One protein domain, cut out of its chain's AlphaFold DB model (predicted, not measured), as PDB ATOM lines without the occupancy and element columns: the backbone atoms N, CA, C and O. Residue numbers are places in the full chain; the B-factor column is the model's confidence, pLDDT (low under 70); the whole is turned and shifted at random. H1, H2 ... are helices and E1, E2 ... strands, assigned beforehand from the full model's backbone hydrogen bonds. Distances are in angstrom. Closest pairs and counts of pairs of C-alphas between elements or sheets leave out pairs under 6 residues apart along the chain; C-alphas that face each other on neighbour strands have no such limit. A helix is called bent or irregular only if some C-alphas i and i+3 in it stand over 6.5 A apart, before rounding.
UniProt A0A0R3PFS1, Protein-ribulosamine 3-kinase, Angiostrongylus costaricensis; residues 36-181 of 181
ATOM      1  N   GLY A  36      48.970  29.692 -19.885       98.06
ATOM      2  CA  GLY A  36      48.863  28.338 -19.345       98.06
ATOM      3  C   GLY A  36      49.771  28.107 -18.149       98.06
ATOM      4  O   GLY A  36      50.205  29.043 -17.476       98.06
ATOM      5  N   PHE A  37      50.026  26.845 -17.837       97.88
ATOM      6  CA  PHE A  37      50.867  26.473 -16.710       97.88
ATOM      7  C   PHE A  37      51.494  25.101 -16.936       97.88
ATOM      8  O   PHE A  37      51.002  24.279 -17.701       97.88
ATOM      9  N   HIS A  38      52.605  24.846 -16.250       95.81
ATOM     10  CA  HIS A  38      53.362  23.601 -16.394       95.81
ATOM     11  C   HIS A  38      52.637  22.359 -15.850       95.81
ATOM     12  O   HIS A  38      53.046  21.239 -16.146       95.81
ATOM     13  N   THR A  39      51.589  22.555 -15.051       95.44
ATOM     14  CA  THR A  39      50.757  21.499 -14.477       95.44
ATOM     15  C   THR A  39      49.298  21.939 -14.448       95.44
ATOM     16  O   THR A  39      48.991  23.135 -14.471       95.44
ATOM     17  N   GLU A  40      48.397  20.967 -14.366       96.06
ATOM     18  CA  GLU A  40      47.011  21.215 -13.987       96.06
ATOM     19  C   GLU A  40      46.963  21.801 -12.568       96.06
ATOM     20  O   GLU A  40      47.664  21.337 -11.666       96.06
ATOM     21  N   THR A  41      46.169  22.856 -12.404       96.25
ATOM     22  CA  THR A  41      45.838  23.477 -11.114       96.25
ATOM     23  C   THR A  41      44.350  23.312 -10.849       96.25
ATOM     24  O   THR A  41      43.601  22.951 -11.752       96.25
ATOM     25  N   CYS A  42      43.900  23.604  -9.633       93.56
ATOM     26  CA  CYS A  42      42.480  23.572  -9.294       93.56
ATOM     27  C   CYS A  42      42.016  24.955  -8.838       93.56
ATOM     28  O   CYS A  42      42.729  25.633  -8.104       93.56
ATOM     29  N   CYS A  43      40.816  25.361  -9.257       91.25
ATOM     30  CA  CYS A  43      40.110  26.517  -8.704       91.25
ATOM     31  C   CYS A  43      38.943  25.989  -7.864       91.25
ATOM     32  O   CYS A  43      37.921  25.543  -8.395       91.25
ATOM     33  N   GLY A  44      39.140  25.932  -6.546       87.00
ATOM     34  CA  GLY A  44      38.333  25.078  -5.678       87.00
ATOM     35  C   GLY A  44      38.534  23.599  -6.031       87.00
ATOM     36  O   GLY A  44      39.660  23.114  -6.088       87.00
ATOM     37  N   PHE A  45      37.445  22.876  -6.295       85.31
ATOM     38  CA  PHE A  45      37.483  21.451  -6.660       85.31
ATOM     39  C   PHE A  45      37.548  21.201  -8.176       85.31
ATOM     40  O   PHE A  45      37.633  20.048  -8.597       85.31
ATOM     41  N   LEU A  46      37.468  22.253  -8.998       89.56
ATOM     42  CA  LEU A  46      37.438  22.121 -10.452       89.56
ATOM     43  C   LEU A  46      38.860  22.190 -11.036       89.56
ATOM     44  O   LEU A  46      39.536  23.211 -10.851       89.56
ATOM     45  N   PRO A  47      39.320  21.143 -11.751       93.44
ATOM     46  CA  PRO A  47      40.612  21.164 -12.426       93.44
ATOM     47  C   PRO A  47      40.613  22.176 -13.579       93.44
ATOM     48  O   PRO A  47      39.629  22.341 -14.304       93.44
ATOM     49  N   GLN A  48      41.738  22.861 -13.758       95.00
ATOM     50  CA  GLN A  48      41.950  23.876 -14.782       95.00
ATOM     51  C   GLN A  48      42.867  23.350 -15.882       95.00
ATOM     52  O   GLN A  48      44.055  23.100 -15.671       95.00
ATOM     53  N   LYS A  49      42.330  23.293 -17.102       95.25
ATOM     54  CA  LYS A  49      43.102  22.969 -18.303       95.25
ATOM     55  C   LYS A  49      44.157  24.040 -18.569       95.25
ATOM     56  O   LYS A  49      43.830  25.177 -18.911       95.25
ATOM     57  N   ASN A  50      45.423  23.703 -18.374       97.31
ATOM     58  CA  ASN A  50      46.532  24.657 -18.397       97.31
ATOM     59  C   ASN A  50      47.480  24.457 -19.583       97.31
ATOM     60  O   ASN A  50      48.596  24.971 -19.554       97.31
ATOM     61  N   GLU A  51      47.051  23.753 -20.636       97.50
ATOM     62  CA  GLU A  51      47.891  23.549 -21.813       97.50
ATOM     63  C   GLU A  51      48.325  24.888 -22.408       97.50
ATOM     64  O   GLU A  51      47.515  25.808 -22.574       97.50
ATOM     65  N   TRP A  52      49.613  24.966 -22.739       97.88
ATOM     66  CA  TRP A  52      50.229  26.175 -23.256       97.88
ATOM     67  C   TRP A  52      49.560  26.651 -24.549       97.88
ATOM     68  O   TRP A  52      49.247  25.860 -25.444       97.88
ATOM     69  N   CYS A  53      49.343  27.960 -24.648       97.62
ATOM     70  CA  CYS A  53      48.699  28.602 -25.784       97.62
ATOM     71  C   CYS A  53      49.305  29.984 -26.039       97.62
ATOM     72  O   CYS A  53      49.558  30.736 -25.101       97.62
ATOM     73  N   ASP A  54      49.511  30.337 -27.305       96.94
ATOM     74  CA  ASP A  54      50.099  31.627 -27.686       96.94
ATOM     75  C   ASP A  54      49.091  32.785 -27.657       96.94
ATOM     76  O   ASP A  54      49.486  33.945 -27.581       96.94
ATOM     77  N   ASP A  55      47.791  32.484 -27.712       97.38
ATOM     78  CA  ASP A  55      46.724  33.479 -27.813       97.38
ATOM     79  C   ASP A  55      45.794  33.433 -26.597       97.38
ATOM     80  O   ASP A  55      45.208  32.398 -26.268       97.38
ATOM     81  N   TRP A  56      45.617  34.587 -25.949       98.06
ATOM     82  CA  TRP A  56      44.799  34.690 -24.745       98.06
ATOM     83  C   TRP A  56      43.323  34.406 -25.014       98.06
ATOM     84  O   TRP A  56      42.672  33.737 -24.212       98.06
ATOM     85  N   ALA A  57      42.780  34.900 -26.132       98.00
ATOM     86  CA  ALA A  57      41.367  34.710 -26.447       98.00
ATOM     87  C   ALA A  57      41.053  33.219 -26.617       98.00
ATOM     88  O   ALA A  57      40.125  32.701 -25.994       98.00
ATOM     89  N   THR A  58      41.886  32.516 -27.384       97.69
ATOM     90  CA  THR A  58      41.818  31.067 -27.576       97.69
ATOM     91  C   THR A  58      41.970  30.329 -26.254       97.69
ATOM     92  O   THR A  58      41.141  29.473 -25.941       97.69
ATOM     93  N   PHE A  59      42.985  30.669 -25.452       98.19
ATOM     94  CA  PHE A  59      43.210  30.047 -24.149       98.19
ATOM     95  C   PHE A  59      41.986  30.194 -23.242       98.19
ATOM     96  O   PHE A  59      41.453  29.201 -22.753       98.19
ATOM     97  N   PHE A  60      41.493  31.414 -23.042       98.19
ATOM     98  CA  PHE A  60      40.389  31.668 -22.125       98.19
ATOM     99  C   PHE A  60      39.079  31.022 -22.601       98.19
ATOM    100  O   PHE A  60      38.401  30.338 -21.835       98.19
ATOM    101  N   VAL A  61      38.723  31.174 -23.877       98.00
ATOM    102  CA  VAL A  61      37.466  30.622 -24.403       98.00
ATOM    103  C   VAL A  61      37.478  29.093 -24.374       98.00
ATOM    104  O   VAL A  61      36.516  28.487 -23.901       98.00
ATOM    105  N   ARG A  62      38.571  28.458 -24.816       97.50
ATOM    106  CA  ARG A  62      38.672  26.994 -24.920       97.50
ATOM    107  C   ARG A  62      38.974  26.319 -23.585       97.50
ATOM    108  O   ARG A  62      38.342  25.323 -23.251       97.50
ATOM    109  N   ASN A  63      39.947  26.832 -22.836       96.81
ATOM    110  CA  ASN A  63      40.494  26.162 -21.651       96.81
ATOM    111  C   ASN A  63      39.871  26.652 -20.336       96.81
ATOM    112  O   ASN A  63      40.178  26.111 -19.272       96.81
ATOM    113  N   ARG A  64      39.010  27.673 -20.379       96.62
ATOM    114  CA  ARG A  64      38.198  28.103 -19.234       96.62
ATOM    115  C   ARG A  64      36.720  27.938 -19.561       96.62
ATOM    116  O   ARG A  64      36.134  26.924 -19.196       96.62
ATOM    117  N   LEU A  65      36.133  28.870 -20.314       96.62
ATOM    118  CA  LEU A  65      34.676  28.931 -20.493       96.62
ATOM    119  C   LEU A  65      34.078  27.641 -21.061       96.62
ATOM    120  O   LEU A  65      33.127  27.111 -20.490       96.62
ATOM    121  N   LYS A  66      34.640  27.113 -22.153       96.25
ATOM    122  CA  LYS A  66      34.120  25.902 -22.801       96.25
ATOM    123  C   LYS A  66      34.135  24.694 -21.866       96.25
ATOM    124  O   LYS A  66      33.186  23.925 -21.879       96.25
ATOM    125  N   VAL A  67      35.159  24.564 -21.017       94.94
ATOM    126  CA  VAL A  67      35.258  23.471 -20.036       94.94
ATOM    127  C   VAL A  67      34.095  23.529 -19.042       94.94
ATOM    128  O   VAL A  67      33.454  22.514 -18.793       94.94
ATOM    129  N   GLN A  68      33.766  24.712 -18.518       93.38
ATOM    130  CA  GLN A  68      32.622  24.878 -17.610       93.38
ATOM    131  C   GLN A  68      31.278  24.688 -18.312       93.38
ATOM    132  O   GLN A  68      30.381  24.061 -17.752       93.38
ATOM    133  N   VAL A  69      31.141  25.172 -19.547       94.38
ATOM    134  CA  VAL A  69      29.939  24.938 -20.357       94.38
ATOM    135  C   VAL A  69      29.730  23.449 -20.628       94.38
ATOM    136  O   VAL A  69      28.610  22.966 -20.484       94.38
ATOM    137  N   ASP A  70      30.787  22.706 -20.947       94.06
ATOM    138  CA  ASP A  70      30.705  21.258 -21.154       94.06
ATOM    139  C   ASP A  70      30.271  20.534 -19.877       94.06
ATOM    140  O   ASP A  70      29.346  19.724 -19.924       94.06
ATOM    141  N   MET A  71      30.822  20.911 -18.718       92.88
ATOM    142  CA  MET A  71      30.387  20.371 -17.424       92.88
ATOM    143  C   MET A  71      28.907  20.663 -17.126       92.88
ATOM    144  O   MET A  71      28.205  19.810 -16.579       92.88
ATOM    145  N   LEU A  72      28.402  21.847 -17.485       92.50
ATOM    146  CA  LEU A  72      26.981  22.186 -17.340       92.50
ATOM    147  C   LEU A  72      26.087  21.321 -18.238       92.50
ATOM    148  O   LEU A  72      25.039  20.849 -17.789       92.50
ATOM    149  N   ILE A  73      26.506  21.086 -19.483       93.25
ATOM    150  CA  ILE A  73      25.790  20.228 -20.436       93.25
ATOM    151  C   ILE A  73      25.747  18.788 -19.923       93.25
ATOM    152  O   ILE A  73      24.679  18.170 -19.928       93.25
ATOM    153  N   GLU A  74      26.879  18.266 -19.446       92.81
ATOM    154  CA  GLU A  74      26.994  16.921 -18.869       92.81
ATOM    155  C   GLU A  74      26.080  16.740 -17.651       92.81
ATOM    156  O   GLU A  74      25.460  15.689 -17.488       92.81
ATOM    157  N   LYS A  75      25.915  17.790 -16.838       91.38
ATOM    158  CA  LYS A  75      24.994  17.813 -15.692       91.38
ATOM    159  C   LYS A  75      23.529  18.079 -16.067       91.38
ATOM    160  O   LYS A  75      22.678  18.162 -15.185       91.38
ATOM    161  N   GLY A  76      23.213  18.178 -17.358       91.25
ATOM    162  CA  GLY A  76      21.844  18.252 -17.871       91.25
ATOM    163  C   GLY A  76      21.311  19.661 -18.132       91.25
ATOM    164  O   GLY A  76      20.167  19.791 -18.570       91.25
ATOM    165  N   ASN A  77      22.110  20.714 -17.936       89.31
ATOM    166  CA  ASN A  77      21.707  22.080 -18.266       89.31
ATOM    167  C   ASN A  77      21.870  22.328 -19.773       89.31
ATOM    168  O   ASN A  77      22.898  22.808 -20.245       89.31
ATOM    169  N   ARG A  78      20.852  21.948 -20.550       86.81
ATOM    170  CA  ARG A  78      20.881  22.028 -22.019       86.81
ATOM    171  C   ARG A  78      20.593  23.422 -22.570       86.81
ATOM    172  O   ARG A  78      20.898  23.659 -23.736       86.81
ATOM    173  N   ASP A  79      20.085  24.346 -21.758       88.88
ATOM    174  CA  ASP A  79      19.787  25.718 -22.191       88.88
ATOM    175  C   ASP A  79      21.056  26.440 -22.668       88.88
ATOM    176  O   ASP A  79      21.025  27.199 -23.645       88.88
ATOM    177  N   VAL A  80      22.207  26.114 -22.064       91.19
ATOM    178  CA  VAL A  80      23.516  26.669 -22.435       91.19
ATOM    179  C   VAL A  80      23.919  26.346 -23.879       91.19
ATOM    180  O   VAL A  80      24.644  27.131 -24.485       91.19
ATOM    181  N   LEU A  81      23.408  25.260 -24.482       91.69
ATOM    182  CA  LEU A  81      23.698  24.904 -25.879       91.69
ATOM    183  C   LEU A  81      23.222  25.982 -26.856       91.69
ATOM    184  O   LEU A  81      23.867  26.221 -27.874       91.69
ATOM    185  N   SER A  82      22.103  26.640 -26.543       94.06
ATOM    186  CA  SER A  82      21.548  27.703 -27.385       94.06
ATOM    187  C   SER A  82      22.319  29.021 -27.256       94.06
ATOM    188  O   SER A  82      22.414  29.778 -28.222       94.06
ATOM    189  N   ILE A  83      22.912  29.276 -26.085       94.06
ATOM    190  CA  ILE A  83      23.597  30.532 -25.751       94.06
ATOM    191  C   ILE A  83      25.094  30.460 -26.086       94.06
ATOM    192  O   ILE A  83      25.698  31.476 -26.442       94.06
ATOM    193  N   TRP A  84      25.700  29.270 -26.012       96.00
ATOM    194  CA  TRP A  84      27.140  29.075 -26.187       96.00
ATOM    195  C   TRP A  84      27.704  29.703 -27.474       96.00
ATOM    196  O   TRP A  84      28.665  30.461 -27.354       96.00
ATOM    197  N   PRO A  85      27.123  29.509 -28.678       97.12
ATOM    198  CA  PRO A  85      27.691  30.083 -29.903       97.12
ATOM    199  C   PRO A  85      27.764  31.616 -29.885       97.12
ATOM    200  O   PRO A  85      28.665  32.224 -30.469       97.12
ATOM    201  N   GLU A  86      26.806  32.271 -29.224       96.69
ATOM    202  CA  GLU A  86      26.822  33.719 -29.051       96.69
ATOM    203  C   GLU A  86      27.848  34.151 -27.999       96.69
ATOM    204  O   GLU A  86      28.591  35.109 -28.241       96.69
ATOM    205  N   LEU A  87      27.911  33.446 -26.866       96.12
ATOM    206  CA  LEU A  87      28.888  33.708 -25.811       96.12
ATOM    207  C   LEU A  87      30.319  33.539 -26.326       96.12
ATOM    208  O   LEU A  87      31.142  34.422 -26.104       96.12
ATOM    209  N   GLU A  88      30.606  32.459 -27.050       97.88
ATOM    210  CA  GLU A  88      31.900  32.179 -27.672       97.88
ATOM    211  C   GLU A  88      32.315  33.325 -28.599       97.88
ATOM    212  O   GLU A  88      33.362  33.943 -28.402       97.88
ATOM    213  N   ARG A  89      31.448  33.700 -29.548       97.94
ATOM    214  CA  ARG A  89      31.714  34.793 -30.493       97.94
ATOM    215  C   ARG A  89      31.973  36.123 -29.784       97.94
ATOM    216  O   ARG A  89      32.918  36.834 -30.134       97.94
ATOM    217  N   LYS A  90      31.139  36.480 -28.801       97.44
ATOM    218  CA  LYS A  90      31.285  37.726 -28.031       97.44
ATOM    219  C   LYS A  90      32.562  37.722 -27.193       97.44
ATOM    220  O   LYS A  90      33.259  38.732 -27.177       97.44
ATOM    221  N   SER A  91      32.884  36.600 -26.553       97.75
ATOM    222  CA  SER A  91      34.089  36.440 -25.733       97.75
ATOM    223  C   SER A  91      35.350  36.591 -26.579       97.75
ATOM    224  O   SER A  91      36.201  37.419 -26.262       97.75
ATOM    225  N   THR A  92      35.431  35.890 -27.712       97.56
ATOM    226  CA  THR A  92      36.563  35.993 -28.645       97.56
ATOM    227  C   THR A  92      36.726  37.415 -29.181       97.56
ATOM    228  O   THR A  92      37.829  37.963 -29.172       97.56
ATOM    229  N   SER A  93      35.629  38.062 -29.590       97.31
ATOM    230  CA  SER A  93      35.668  39.448 -30.078       97.31
ATOM    231  C   SER A  93      36.141  40.427 -28.999       97.31
ATOM    232  O   SER A  93      36.972  41.294 -29.267       97.31
ATOM    233  N   LEU A  94      35.663  40.263 -27.764       97.38
ATOM    234  CA  LEU A  94      36.027  41.116 -26.639       97.38
ATOM    235  C   LEU A  94      37.496  40.953 -26.214       97.38
ATOM    236  O   LEU A  94      38.106  41.913 -25.735       97.38
ATOM    237  N   LEU A  95      38.058  39.757 -26.396       97.69
ATOM    238  CA  LEU A  95      39.446  39.429 -26.067       97.69
ATOM    239  C   LEU A  95      40.418  39.622 -27.238       97.69
ATOM    240  O   LEU A  95      41.622  39.601 -27.017       97.69
ATOM    241  N   THR A  96      39.939  39.894 -28.455       94.94
ATOM    242  CA  THR A  96      40.797  40.185 -29.622       94.94
ATOM    243  C   THR A  96      41.825  41.305 -29.357       94.94
ATOM    244  O   THR A  96      42.986  41.149 -29.736       94.94
ATOM    245  N   PRO A  97      41.493  42.407 -28.647       94.50
ATOM    246  CA  PRO A  97      42.480  43.428 -28.281       94.50
ATOM    247  C   PRO A  97      43.597  42.940 -27.339       94.50
ATOM    248  O   PRO A  97      44.554  43.677 -27.106       94.50
ATOM    249  N   CYS A  98      43.490  41.729 -26.781       93.88
ATOM    250  CA  CYS A  98      44.496  41.122 -25.911       93.88
ATOM    251  C   CYS A  98      45.562  40.304 -26.662       93.88
ATOM    252  O   CYS A  98      46.405  39.701 -26.007       93.88
ATOM    253  N   ALA A  99      45.585  40.312 -28.001       90.12
ATOM    254  CA  ALA A  99      46.532  39.520 -28.800       90.12
ATOM    255  C   ALA A  99      48.022  39.767 -28.472       90.12
ATOM    256  O   ALA A  99      48.848  38.880 -28.641       90.12
ATOM    257  N   ASN A 100      48.371  40.962 -27.982       89.19
ATOM    258  CA  ASN A 100      49.750  41.334 -27.627       89.19
ATOM    259  C   ASN A 100      49.986  41.409 -26.111       89.19
ATOM    260  O   ASN A 100      50.925  42.062 -25.656       89.19
ATOM    261  N   VAL A 101      49.099  40.820 -25.309       94.44
ATOM    262  CA  VAL A 101      49.259  40.804 -23.854       94.44
ATOM    263  C   VAL A 101      50.429  39.919 -23.476       94.44
ATOM    264  O   VAL A 101      50.528  38.781 -23.920       94.44
ATOM    265  N   VAL A 102      51.295  40.439 -22.613       95.06
ATOM    266  CA  VAL A 102      52.328  39.630 -21.970       95.06
ATOM    267  C   VAL A 102      51.659  38.766 -20.896       95.06
ATOM    268  O   VAL A 102      50.986  39.329 -20.025       95.06
ATOM    269  N   PRO A 103      51.831  37.431 -20.918       97.19
ATOM    270  CA  PRO A 103      51.300  36.573 -19.869       97.19
ATOM    271  C   PRO A 103      51.870  36.971 -18.506       97.19
ATOM    272  O   PRO A 103      53.079  37.129 -18.341       97.19
ATOM    273  N   ALA A 104      51.009  37.117 -17.513       97.25
ATOM    274  CA  ALA A 104      51.382  37.366 -16.131       97.25
ATOM    275  C   ALA A 104      51.100  36.120 -15.303       97.25
ATOM    276  O   ALA A 104      50.035  35.525 -15.440       97.25
ATOM    277  N   LEU A 105      52.026  35.759 -14.411       97.56
ATOM    278  CA  LEU A 105      51.714  34.787 -13.371       97.56
ATOM    279  C   LEU A 105      50.668  35.405 -12.440       97.56
ATOM    280  O   LEU A 105      50.956  36.414 -11.790       97.56
ATOM    281  N   VAL A 106      49.481  34.808 -12.419       97.44
ATOM    282  CA  VAL A 106      48.354  35.184 -11.563       97.44
ATOM    283  C   VAL A 106      48.232  34.188 -10.406       97.44
ATOM    284  O   VAL A 106      48.597  33.018 -10.543       97.44
ATOM    285  N   HIS A 107      47.703  34.643  -9.275       97.38
ATOM    286  CA  HIS A 107      47.211  33.787  -8.200       97.38
ATOM    287  C   HIS A 107      46.037  32.939  -8.697       97.38
ATOM    288  O   HIS A 107      46.027  31.736  -8.467       97.38
ATOM    289  N   GLY A 108      45.096  33.547  -9.429       95.19
ATOM    290  CA  GLY A 108      43.997  32.876 -10.134       95.19
ATOM    291  C   GLY A 108      42.749  32.591  -9.292       95.19
ATOM    292  O   GLY A 108      41.738  32.166  -9.847       95.19
ATOM    293  N   ASP A 109      42.828  32.857  -7.989       96.44
ATOM    294  CA  ASP A 109      41.726  32.785  -7.019       96.44
ATOM    295  C   ASP A 109      41.926  33.816  -5.887       96.44
ATOM    296  O   ASP A 109      41.829  33.505  -4.707       96.44
ATOM    297  N   LEU A 110      42.381  35.034  -6.202       96.19
ATOM    298  CA  LEU A 110      42.706  36.037  -5.183       96.19
ATOM    299  C   LEU A 110      41.476  36.851  -4.754       96.19
ATOM    300  O   LEU A 110      41.094  37.823  -5.400       96.19
ATOM    301  N   TRP A 111      40.890  36.506  -3.614       95.56
ATOM    302  CA  TRP A 111      39.792  37.254  -2.988       95.56
ATOM    303  C   TRP A 111      40.023  37.414  -1.487       95.56
ATOM    304  O   TRP A 111      40.995  36.883  -0.959       95.56
ATOM    305  N   SER A 112      39.138  38.127  -0.783       95.12
ATOM    306  CA  SER A 112      39.249  38.382   0.663       95.12
ATOM    307  C   SER A 112      39.474  37.139   1.533       95.12
ATOM    308  O   SER A 112      39.941  37.279   2.656       95.12
ATOM    309  N   GLY A 113      39.100  35.949   1.053       95.44
ATOM    310  CA  GLY A 113      39.335  34.684   1.746       95.44
ATOM    311  C   GLY A 113      40.747  34.118   1.580       95.44
ATOM    312  O   GLY A 113      41.162  33.349   2.434       95.44
ATOM    313  N   ASN A 114      41.484  34.524   0.541       97.12
ATOM    314  CA  ASN A 114      42.762  33.935   0.112       97.12
ATOM    315  C   ASN A 114      43.964  34.875   0.315       97.12
ATOM    316  O   ASN A 114      45.037  34.696  -0.267       97.12
ATOM    317  N   TRP A 115      43.791  35.917   1.130       96.44
ATOM    318  CA  TRP A 115      44.900  36.740   1.589       96.44
ATOM    319  C   TRP A 115      44.674  37.246   3.013       96.44
ATOM    320  O   TRP A 115      43.547  37.386   3.483       96.44
ATOM    321  N   SER A 116      45.775  37.521   3.702       95.94
ATOM    322  CA  SER A 116      45.815  38.135   5.026       95.94
ATOM    323  C   SER A 116      47.077  38.990   5.149       95.94
ATOM    324  O   SER A 116      47.826  39.156   4.185       95.94
ATOM    325  N   SER A 117      47.333  39.548   6.324       94.62
ATOM    326  CA  SER A 117      48.576  40.248   6.630       94.62
ATOM    327  C   SER A 117      49.099  39.843   7.998       94.62
ATOM    328  O   SER A 117      48.316  39.700   8.939       94.62
ATOM    329  N   ASP A 118      50.413  39.729   8.115       94.19
ATOM    330  CA  ASP A 118      51.116  39.596   9.386       94.19
ATOM    331  C   ASP A 118      52.022  40.817   9.639       94.19
ATOM    332  O   ASP A 118      51.838  41.880   9.040       94.19
ATOM    333  N   GLY A 119      52.963  40.696  10.580       95.31
ATOM    334  CA  GLY A 119      53.909  41.767  10.901       95.31
ATOM    335  C   GLY A 119      54.905  42.090   9.781       95.31
ATOM    336  O   GLY A 119      55.461  43.187   9.786       95.31
ATOM    337  N   ASP A 120      55.098  41.179   8.825       94.75
ATOM    338  CA  ASP A 120      56.062  41.297   7.729       94.75
ATOM    339  C   ASP A 120      55.396  41.727   6.411       94.75
ATOM    340  O   ASP A 120      56.069  42.226   5.502       94.75
ATOM    341  N   GLY A 121      54.069  41.605   6.306       93.50
ATOM    342  CA  GLY A 121      53.285  42.175   5.218       93.50
ATOM    343  C   GLY A 121      52.130  41.284   4.758       93.50
ATOM    344  O   GLY A 121      51.617  40.474   5.528       93.50
ATOM    345  N   PRO A 122      51.657  41.461   3.510       93.25
ATOM    346  CA  PRO A 122      50.574  40.650   2.975       93.25
ATOM    347  C   PRO A 122      51.046  39.225   2.663       93.25
ATOM    348  O   PRO A 122      52.077  39.018   2.022       93.25
ATOM    349  N   VAL A 123      50.223  38.253   3.039       95.50
ATOM    350  CA  VAL A 123      50.390  36.829   2.747       95.50
ATOM    351  C   VAL A 123      49.204  36.377   1.901       95.50
ATOM    352  O   VAL A 123      48.057  36.662   2.235       95.50
ATOM    353  N   ILE A 124      49.481  35.681   0.802       96.19
ATOM    354  CA  ILE A 124      48.481  35.105  -0.110       96.19
ATOM    355  C   ILE A 124      48.580  33.580  -0.064       96.19
ATOM    356  O   ILE A 124      49.678  33.043   0.095       96.19
ATOM    357  N   PHE A 125      47.454  32.884  -0.177       96.25
ATOM    358  CA  PHE A 125      47.378  31.429  -0.037       96.25
ATOM    359  C   PHE A 125      46.254  30.839  -0.894       96.25
ATOM    360  O   PHE A 125      45.395  31.559  -1.386       96.25
ATOM    361  N   ASP A 126      46.296  29.518  -1.084       96.25
ATOM    362  CA  ASP A 126      45.369  28.741  -1.919       96.25
ATOM    363  C   ASP A 126      45.286  29.194  -3.395       96.25
ATOM    364  O   ASP A 126      44.217  29.534  -3.906       96.25
ATOM    365  N   PRO A 127      46.418  29.196  -4.129       96.94
ATOM    366  CA  PRO A 127      46.439  29.667  -5.504       96.94
ATOM    367  C   PRO A 127      45.876  28.658  -6.515       96.94
ATOM    368  O   PRO A 127      46.177  27.464  -6.479       96.94
ATOM    369  N   ALA A 128      45.201  29.192  -7.533       96.88
ATOM    370  CA  ALA A 128      44.829  28.523  -8.779       96.88
ATOM    371  C   ALA A 128      45.702  29.050  -9.942       96.88
ATOM    372  O   ALA A 128      45.215  29.616 -10.927       96.88
ATOM    373  N   SER A 129      47.025  28.952  -9.770       97.50
ATOM    374  CA  SER A 129      48.004  29.708 -10.560       97.50
ATOM    375  C   SER A 129      48.088  29.323 -12.035       97.50
ATOM    376  O   SER A 129      48.143  28.152 -12.399       97.50
ATOM    377  N   ALA A 130      48.231  30.338 -12.884       97.75
ATOM    378  CA  ALA A 130      48.559  30.182 -14.296       97.75
ATOM    379  C   ALA A 130      49.211  31.459 -14.847       97.75
ATOM    380  O   ALA A 130      49.176  32.516 -14.218       97.75
ATOM    381  N   PHE A 131      49.806  31.373 -16.032       98.19
ATOM    382  CA  PHE A 131      50.151  32.536 -16.840       98.19
ATOM    383  C   PHE A 131      48.923  32.962 -17.648       98.19
ATOM    384  O   PHE A 131      48.477  32.240 -18.541       98.19
ATOM    385  N   CYS A 132      48.375  34.131 -17.328       97.81
ATOM    386  CA  CYS A 132      47.118  34.647 -17.868       97.81
ATOM    387  C   CYS A 132      47.258  36.105 -18.325       97.81
ATOM    388  O   CYS A 132      48.278  36.752 -18.094       97.81
ATOM    389  N   ASP A 133      46.207  36.657 -18.931       97.50
ATOM    390  CA  ASP A 133      46.046  38.111 -18.982       97.50
ATOM    391  C   ASP A 133      46.042  38.682 -17.541       97.50
ATOM    392  O   ASP A 133      45.267  38.198 -16.718       97.50
ATOM    393  N   PRO A 134      46.842  39.715 -17.203       96.06
ATOM    394  CA  PRO A 134      46.841  40.323 -15.865       96.06
ATOM    395  C   PRO A 134      45.467  40.815 -15.376       96.06
ATOM    396  O   PRO A 134      45.235  40.909 -14.170       96.06
ATOM    397  N   GLU A 135      44.560  41.181 -16.289       96.62
ATOM    398  CA  GLU A 135      43.191  41.581 -15.940       96.62
ATOM    399  C   GLU A 135      42.317  40.396 -15.503       96.62
ATOM    400  O   GLU A 135      41.294  40.637 -14.871       96.62
ATOM    401  N   TYR A 136      42.709  39.148 -15.783       97.31
ATOM    402  CA  TYR A 136      41.975  37.947 -15.367       97.31
ATOM    403  C   TYR A 136      41.838  37.847 -13.843       97.31
ATOM    404  O   TYR A 136      40.735  37.617 -13.357       97.31
ATOM    405  N   GLU A 137      42.910  38.120 -13.089       96.25
ATOM    406  CA  GLU A 137      42.892  38.126 -11.613       96.25
ATOM    407  C   GLU A 137      41.821  39.070 -11.053       96.25
ATOM    408  O   GLU A 137      41.166  38.791 -10.055       96.25
ATOM    409  N   GLN A 138      41.600  40.192 -11.740       95.75
ATOM    410  CA  GLN A 138      40.655  41.204 -11.286       95.75
ATOM    411  C   GLN A 138      39.218  40.686 -11.310       95.75
ATOM    412  O   GLN A 138      38.375  41.268 -10.645       95.75
ATOM    413  N   GLY A 139      38.943  39.596 -12.038       95.56
ATOM    414  CA  GLY A 139      37.643  38.950 -12.025       95.56
ATOM    415  C   GLY A 139      37.256  38.475 -10.619       95.56
ATOM    416  O   GLY A 139      36.295  38.952 -10.032       95.56
ATOM    417  N   ILE A 140      38.014  37.560 -10.028       95.12
ATOM    418  CA  ILE A 140      37.689  37.073  -8.680       95.12
ATOM    419  C   ILE A 140      37.810  38.179  -7.613       95.12
ATOM    420  O   ILE A 140      36.977  38.257  -6.706       95.12
ATOM    421  N   MET A 141      38.776  39.092  -7.772       95.38
ATOM    422  CA  MET A 141      38.988  40.214  -6.850       95.38
ATOM    423  C   MET A 141      37.807  41.191  -6.812       95.38
ATOM    424  O   MET A 141      37.430  41.635  -5.730       95.38
ATOM    425  N   ASP A 142      37.232  41.543  -7.967       93.00
ATOM    426  CA  ASP A 142      36.074  42.445  -8.044       93.00
ATOM    427  C   ASP A 142      34.779  41.710  -7.619       93.00
ATOM    428  O   ASP A 142      33.882  42.340  -7.058       93.00
ATOM    429  N   MET A 143      34.678  40.389  -7.833       92.62
ATOM    430  CA  MET A 143      33.494  39.581  -7.495       92.62
ATOM    431  C   MET A 143      33.294  39.401  -5.985       92.62
ATOM    432  O   MET A 143      32.185  39.606  -5.491       92.62
ATOM    433  N   PHE A 144      34.343  39.016  -5.255       91.31
ATOM    434  CA  PHE A 144      34.261  38.760  -3.810       91.31
ATOM    435  C   PHE A 144      34.907  39.856  -2.954       91.31
ATOM    436  O   PHE A 144      34.702  39.898  -1.742       91.31
ATOM    437  N   GLY A 145      35.634  40.788  -3.571       92.06
ATOM    438  CA  GLY A 145      36.171  41.958  -2.894       92.06
ATOM    439  C   GLY A 145      37.332  41.647  -1.950       92.06
ATOM    440  O   GLY A 145      38.097  40.699  -2.127       92.06
ATOM    441  N   GLY A 146      37.484  42.514  -0.948       91.56
ATOM    442  CA  GLY A 146      38.621  42.513  -0.023       91.56
ATOM    443  C   GLY A 146      39.698  43.542  -0.355       91.56
ATOM    444  O   GLY A 146      40.668  43.645   0.375       91.56
ATOM    445  N   PHE A 147      39.539  44.341  -1.412       94.06
ATOM    446  CA  PHE A 147      40.562  45.295  -1.851       94.06
ATOM    447  C   PHE A 147      40.044  46.734  -1.792       94.06
ATOM    448  O   PHE A 147      39.106  47.100  -2.499       94.06
ATOM    449  N   GLY A 148      40.662  47.555  -0.935       93.06
ATOM    450  CA  GLY A 148      40.320  48.970  -0.766       93.06
ATOM    451  C   GLY A 148      40.790  49.866  -1.919       93.06
ATOM    452  O   GLY A 148      41.513  49.438  -2.820       93.06
ATOM    453  N   SER A 149      40.414  51.148  -1.879       95.25
ATOM    454  CA  SER A 149      40.821  52.140  -2.890       95.25
ATOM    455  C   SER A 149      42.335  52.240  -3.046       95.25
ATOM    456  O   SER A 149      42.830  52.308  -4.169       95.25
ATOM    457  N   ASP A 150      43.064  52.205  -1.932       95.69
ATOM    458  CA  ASP A 150      44.516  52.394  -1.910       95.69
ATOM    459  C   ASP A 150      45.233  51.254  -2.632       95.69
ATOM    460  O   ASP A 150      46.177  51.493  -3.388       95.69
ATOM    461  N   PHE A 151      44.711  50.029  -2.497       95.06
ATOM    462  CA  PHE A 151      45.178  48.884  -3.267       95.06
ATOM    463  C   PHE A 151      45.031  49.143  -4.768       95.06
ATOM    464  O   PHE A 151      45.996  48.999  -5.511       95.06
ATOM    465  N   TRP A 152      43.849  49.562  -5.232       95.38
ATOM    466  CA  TRP A 152      43.609  49.782  -6.661       95.38
ATOM    467  C   TRP A 152      44.406  50.956  -7.227       95.38
ATOM    468  O   TRP A 152      44.842  50.897  -8.379       95.38
ATOM    469  N   VAL A 153      44.619  52.011  -6.436       97.12
ATOM    470  CA  VAL A 153      45.502  53.128  -6.800       97.12
ATOM    471  C   VAL A 153      46.929  52.618  -6.997       97.12
ATOM    472  O   VAL A 153      47.508  52.847  -8.059       97.12
ATOM    473  N   ALA A 154      47.469  51.867  -6.034       95.69
ATOM    474  CA  ALA A 154      48.812  51.297  -6.124       95.69
ATOM    475  C   ALA A 154      48.935  50.278  -7.270       95.69
ATOM    476  O   ALA A 154      49.866  50.347  -8.074       95.69
ATOM    477  N   TYR A 155      47.962  49.374  -7.407       95.06
ATOM    478  CA  TYR A 155      47.915  48.370  -8.466       95.06
ATOM    479  C   TYR A 155      47.947  49.032  -9.843       95.06
ATOM    480  O   TYR A 155      48.732  48.630 -10.697       95.06
ATOM    481  N   HIS A 156      47.145  50.078 -10.065       95.56
ATOM    482  CA  HIS A 156      47.079  50.747 -11.363       95.56
ATOM    483  C   HIS A 156      48.202  51.748 -11.631       95.56
ATOM    484  O   HIS A 156      48.450  52.060 -12.796       95.56
ATOM    485  N   ALA A 157      48.912  52.207 -10.598       96.00
ATOM    486  CA  ALA A 157      50.185  52.899 -10.778       96.00
ATOM    487  C   ALA A 157      51.243  51.959 -11.385       96.00
ATOM    488  O   ALA A 157      52.064  52.385 -12.197       96.00
ATOM    489  N   VAL A 158      51.191  50.668 -11.040       93.62
ATOM    490  CA  VAL A 158      52.073  49.643 -11.609       93.62
ATOM    491  C   VAL A 158      51.539  49.132 -12.947       93.62
ATOM    492  O   VAL A 158      52.287  49.112 -13.923       93.62
ATOM    493  N   LEU A 159      50.268  48.736 -13.016       92.62
ATOM    494  CA  LEU A 159      49.593  48.201 -14.201       92.62
ATOM    495  C   LEU A 159      48.470  49.136 -14.674       92.62
ATOM    496  O   LEU A 159      47.322  49.021 -14.214       92.62
ATOM    497  N   PRO A 160      48.767  50.045 -15.621       93.88
ATOM    498  CA  PRO A 160      47.780  50.968 -16.156       93.88
ATOM    499  C   PRO A 160      46.555  50.256 -16.734       93.88
ATOM    500  O   PRO A 160      46.645  49.202 -17.365       93.88
ATOM    501  N   LYS A 161      45.386  50.866 -16.543       94.69
ATOM    502  CA  LYS A 161      44.118  50.355 -17.076       94.69
ATOM    503  C   LYS A 161      44.144  50.367 -18.603       94.69
ATOM    504  O   LYS A 161      44.462  51.390 -19.206       94.69
ATOM    505  N   ARG A 162      43.711  49.269 -19.226       94.06
ATOM    506  CA  ARG A 162      43.569  49.191 -20.685       94.06
ATOM    507  C   ARG A 162      42.138  49.535 -21.124       94.06
ATOM    508  O   ARG A 162      41.180  49.215 -20.408       94.06
ATOM    509  N   PRO A 163      41.940  50.136 -22.312       94.69
ATOM    510  CA  PRO A 163      40.607  50.343 -22.881       94.69
ATOM    511  C   PRO A 163      39.802  49.038 -22.938       94.69
ATOM    512  O   PRO A 163      40.362  47.972 -23.188       94.69
ATOM    513  N   GLY A 164      38.495  49.098 -22.667       94.44
ATOM    514  CA  GLY A 164      37.618  47.917 -22.645       94.44
ATOM    515  C   GLY A 164      37.761  47.004 -21.415       94.44
ATOM    516  O   GLY A 164      37.093  45.973 -21.358       94.44
ATOM    517  N   ARG A 165      38.578  47.380 -20.410       95.12
ATOM    518  CA  ARG A 165      38.781  46.600 -19.168       95.12
ATOM    519  C   ARG A 165      37.466  46.186 -18.523       95.12
ATOM    520  O   ARG A 165      37.324  45.036 -18.142       95.12
ATOM    521  N   LYS A 166      36.515  47.115 -18.367       95.94
ATOM    522  CA  LYS A 166      35.268  46.849 -17.626       95.94
ATOM    523  C   LYS A 166      34.523  45.635 -18.186       95.94
ATOM    524  O   LYS A 166      34.105  44.774 -17.426       95.94
ATOM    525  N   GLN A 167      34.402  45.554 -19.508       97.25
ATOM    526  CA  GLN A 167      33.750  44.439 -20.182       97.25
ATOM    527  C   GLN A 167      34.570  43.150 -20.056       97.25
ATOM    528  O   GLN A 167      33.990  42.100 -19.800       97.25
ATOM    529  N   ARG A 168      35.903  43.211 -20.194       97.50
ATOM    530  CA  ARG A 168      36.769  42.029 -20.023       97.50
ATOM    531  C   ARG A 168      36.724  41.471 -18.604       97.50
ATOM    532  O   ARG A 168      36.557  40.273 -18.442       97.50
ATOM    533  N   VAL A 169      36.790  42.325 -17.586       96.94
ATOM    534  CA  VAL A 169      36.674  41.903 -16.183       96.94
ATOM    535  C   VAL A 169      35.301  41.292 -15.908       96.94
ATOM    536  O   VAL A 169      35.226  40.258 -15.257       96.94
ATOM    537  N   LEU A 170      34.225  41.838 -16.485       97.00
ATOM    538  CA  LEU A 170      32.901  41.216 -16.401       97.00
ATOM    539  C   LEU A 170      32.854  39.830 -17.075       97.00
ATOM    540  O   LEU A 170      32.170  38.931 -16.594       97.00
ATOM    541  N   LEU A 171      33.593  39.627 -18.167       97.56
ATOM    542  CA  LEU A 171      33.748  38.303 -18.768       97.56
ATOM    543  C   LEU A 171      34.543  37.351 -17.854       97.56
ATOM    544  O   LEU A 171      34.209  36.174 -17.754       97.56
ATOM    545  N   TYR A 172      35.562  37.843 -17.150       97.50
ATOM    546  CA  TYR A 172      36.300  37.045 -16.166       97.50
ATOM    547  C   TYR A 172      35.448  36.728 -14.921       97.50
ATOM    548  O   TYR A 172      35.513  35.609 -14.423       97.50
ATOM    549  N   HIS A 173      34.554  37.631 -14.488       95.44
ATOM    550  CA  HIS A 173      33.521  37.329 -13.479       95.44
ATOM    551  C   HIS A 173      32.656  36.140 -13.878       95.44
ATOM    552  O   HIS A 173      32.317  35.323 -13.024       95.44
ATOM    553  N   LEU A 174      32.283  36.036 -15.159       95.06
ATOM    554  CA  LEU A 174      31.454  34.933 -15.635       95.06
ATOM    555  C   LEU A 174      32.137  33.582 -15.391       95.06
ATOM    556  O   LEU A 174      31.477  32.664 -14.920       95.06
ATOM    557  N   PHE A 175      33.445  33.472 -15.644       94.56
ATOM    558  CA  PHE A 175      34.197  32.247 -15.351       94.56
ATOM    559  C   PHE A 175      34.090  31.845 -13.870       94.56
ATOM    560  O   PHE A 175      33.779  30.696 -13.561       94.56
ATOM    561  N   HIS A 176      34.287  32.786 -12.944       93.19
ATOM    562  CA  HIS A 176      34.169  32.486 -11.514       93.19
ATOM    563  C   HIS A 176      32.721  32.191 -11.109       93.19
ATOM    564  O   HIS A 176      32.471  31.254 -10.361       93.19
ATOM    565  N   SER A 177      31.746  32.898 -11.682       92.00
ATOM    566  CA  SER A 177      30.320  32.631 -11.445       92.00
ATOM    567  C   SER A 177      29.930  31.207 -11.848       92.00
ATOM    568  O   SER A 177      29.219  30.534 -11.112       92.00
ATOM    569  N   LEU A 178      30.440  30.723 -12.983       90.56
ATOM    570  CA  LEU A 178      30.255  29.343 -13.439       90.56
ATOM    571  C   LEU A 178      31.028  28.326 -12.579       90.56
ATOM    572  O   LEU A 178      30.623  27.172 -12.495       90.56
ATOM    573  N   ASN A 179      32.123  28.739 -11.933       87.25
ATOM    574  CA  ASN A 179      32.886  27.900 -11.002       87.25
ATOM    575  C   ASN A 179      32.131  27.658  -9.684       87.25
ATOM    576  O   ASN A 179      32.327  26.629  -9.044       87.25
ATOM    577  N   HIS A 180      31.277  28.607  -9.291       83.44
ATOM    578  CA  HIS A 180      30.461  28.565  -8.074       83.44
ATOM    579  C   HIS A 180      29.012  28.099  -8.311       83.44
ATOM    580  O   HIS A 180      28.181  28.261  -7.418       83.44
ATOM    581  N   TRP A 181      28.702  27.567  -9.500       75.31
ATOM    582  CA  TRP A 181      27.373  27.052  -9.848       75.31
ATOM    583  C   TRP A 181      27.025  25.744  -9.123       75.31
ATOM    584  O   TRP A 181      27.900  24.848  -9.034       75.31
TER     585      TRP A 181
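This is residues 36 to 181 of the 181 residues of the protein "Protein-ribulosamine 3-kinase" of Angiostrongylus costaricensis (UniProt A0A0R3PFS1). A three-helix bundle, the helical hairpin H1 and H2 with H5 slanting over it, makes one end of an elongated domain, and the short helix H3 crosses H5 on the side away from that hairpin. Three small ladders of two strands each go with the helices: E1 with E2 comes near H1 and the last residue of H5, E3 with E6 comes near the first residues of H1 and H3, and E4 with E5 is farthest from the middle of the domain; the tip of the E4 and E5 hairpin, residues 117 to 122, and helix H4 with Gly 148 stick out. The printed part has 146 residues, with named elements in the order E1, E2, H1, H2, E3, E4, E5, E6, H3, H4, H5: five helices and six strands, class mixed, helices and strands. Each of the three sheets is antiparallel. The whole is compact, with a radius of gyration of the C-alphas of 15.5 A, and spans 50 by 32 by 28 A along its main axes.

The three sheets are equal in size, and their strands have three residues each. E3, residues 104 to 106, pairs with E6, residues 130 to 132. E1, residues 41 to 43, begins with C-alpha 41 at (45.838, 23.477, -11.114) and pairs with E2, residues 46 to 48. E4, residues 115 to 117, pairs with E5, residues 122 to 124. H1, residues 56 to 74, is 25.8 A from first to last C-alpha, and H2, residues 80 to 98, is 25.7 A. H2 is irregular, with C-alphas 82 and 85 standing 7.1 A apart, and has a kink of 30 degrees near residue 87. H3 is residues 137 to 144, 11.7 A long, and H4 is residues 149 to 158, 14.5 A long. H5, residues 165 to 179, is 21.2 A long and ends with C-alpha 179 at (32.886, 27.900, -11.002).

In the antiparallel pair E3 and E6, N 104 and O 132 are 2.8 A apart, within hydrogen-bond range. The C-alphas of Val 106 in E3 and Glu 137 in H3 are the closest of those two elements, at 6.2 A. H3 touches H5 at a steep tilt of 66 degrees, with the C-alphas of Gly 139 and His 173 closest at 4.7 A. H5 is the hub, touching H1, H2 and H3. H1, H2 and H5 form an up and down bundle, in which each helix runs against the one before it. The helical hairpin H1 and H2 touches along a shallow tilt of 14 degrees, opposite ways, with Ala 57 and Leu 95 closest at 5.1 A between C-alphas. H1 touches H5 with residues 64 to 68 alone, at a shallow tilt of 32 degrees, only just short of steep, the same way; the C-alphas of Leu 65 and Phe 175 are closest, at 6.1 A. H2 touches H5 with residues 91 to 95 alone, at a steep tilt of 40 degrees, opposite ways; the C-alphas of Leu 94 and Arg 168 are closest, at 6.7 A. In the hairpin E1 and E2, N 48 and O 41 are 2.7 A apart; the closest C-alphas of E2 and H1, those of Gln 48 and Arg 64, are 7.2 A apart. In the hairpin E4 and E5, N 116 and O 123 are 2.8 A apart. H4 touches no helix. Every O i to N i+4 pair is within hydrogen-bond range in H3 and H4, against 12 of 15 in H1, 11 of 15 in H2 and 10 of 11 in H5.

The two C-alphas farthest apart, those of Ser 82 and Gly 119, are 52.1 A apart. Without the stretches that stand free, residues 117 to 122 and 148 to 158, the body spans 41 by 31 by 28 A. The printed part has no cut, and no link is long. The mean pLDDT of the printed part is 94.9, and no printed residue is under 70.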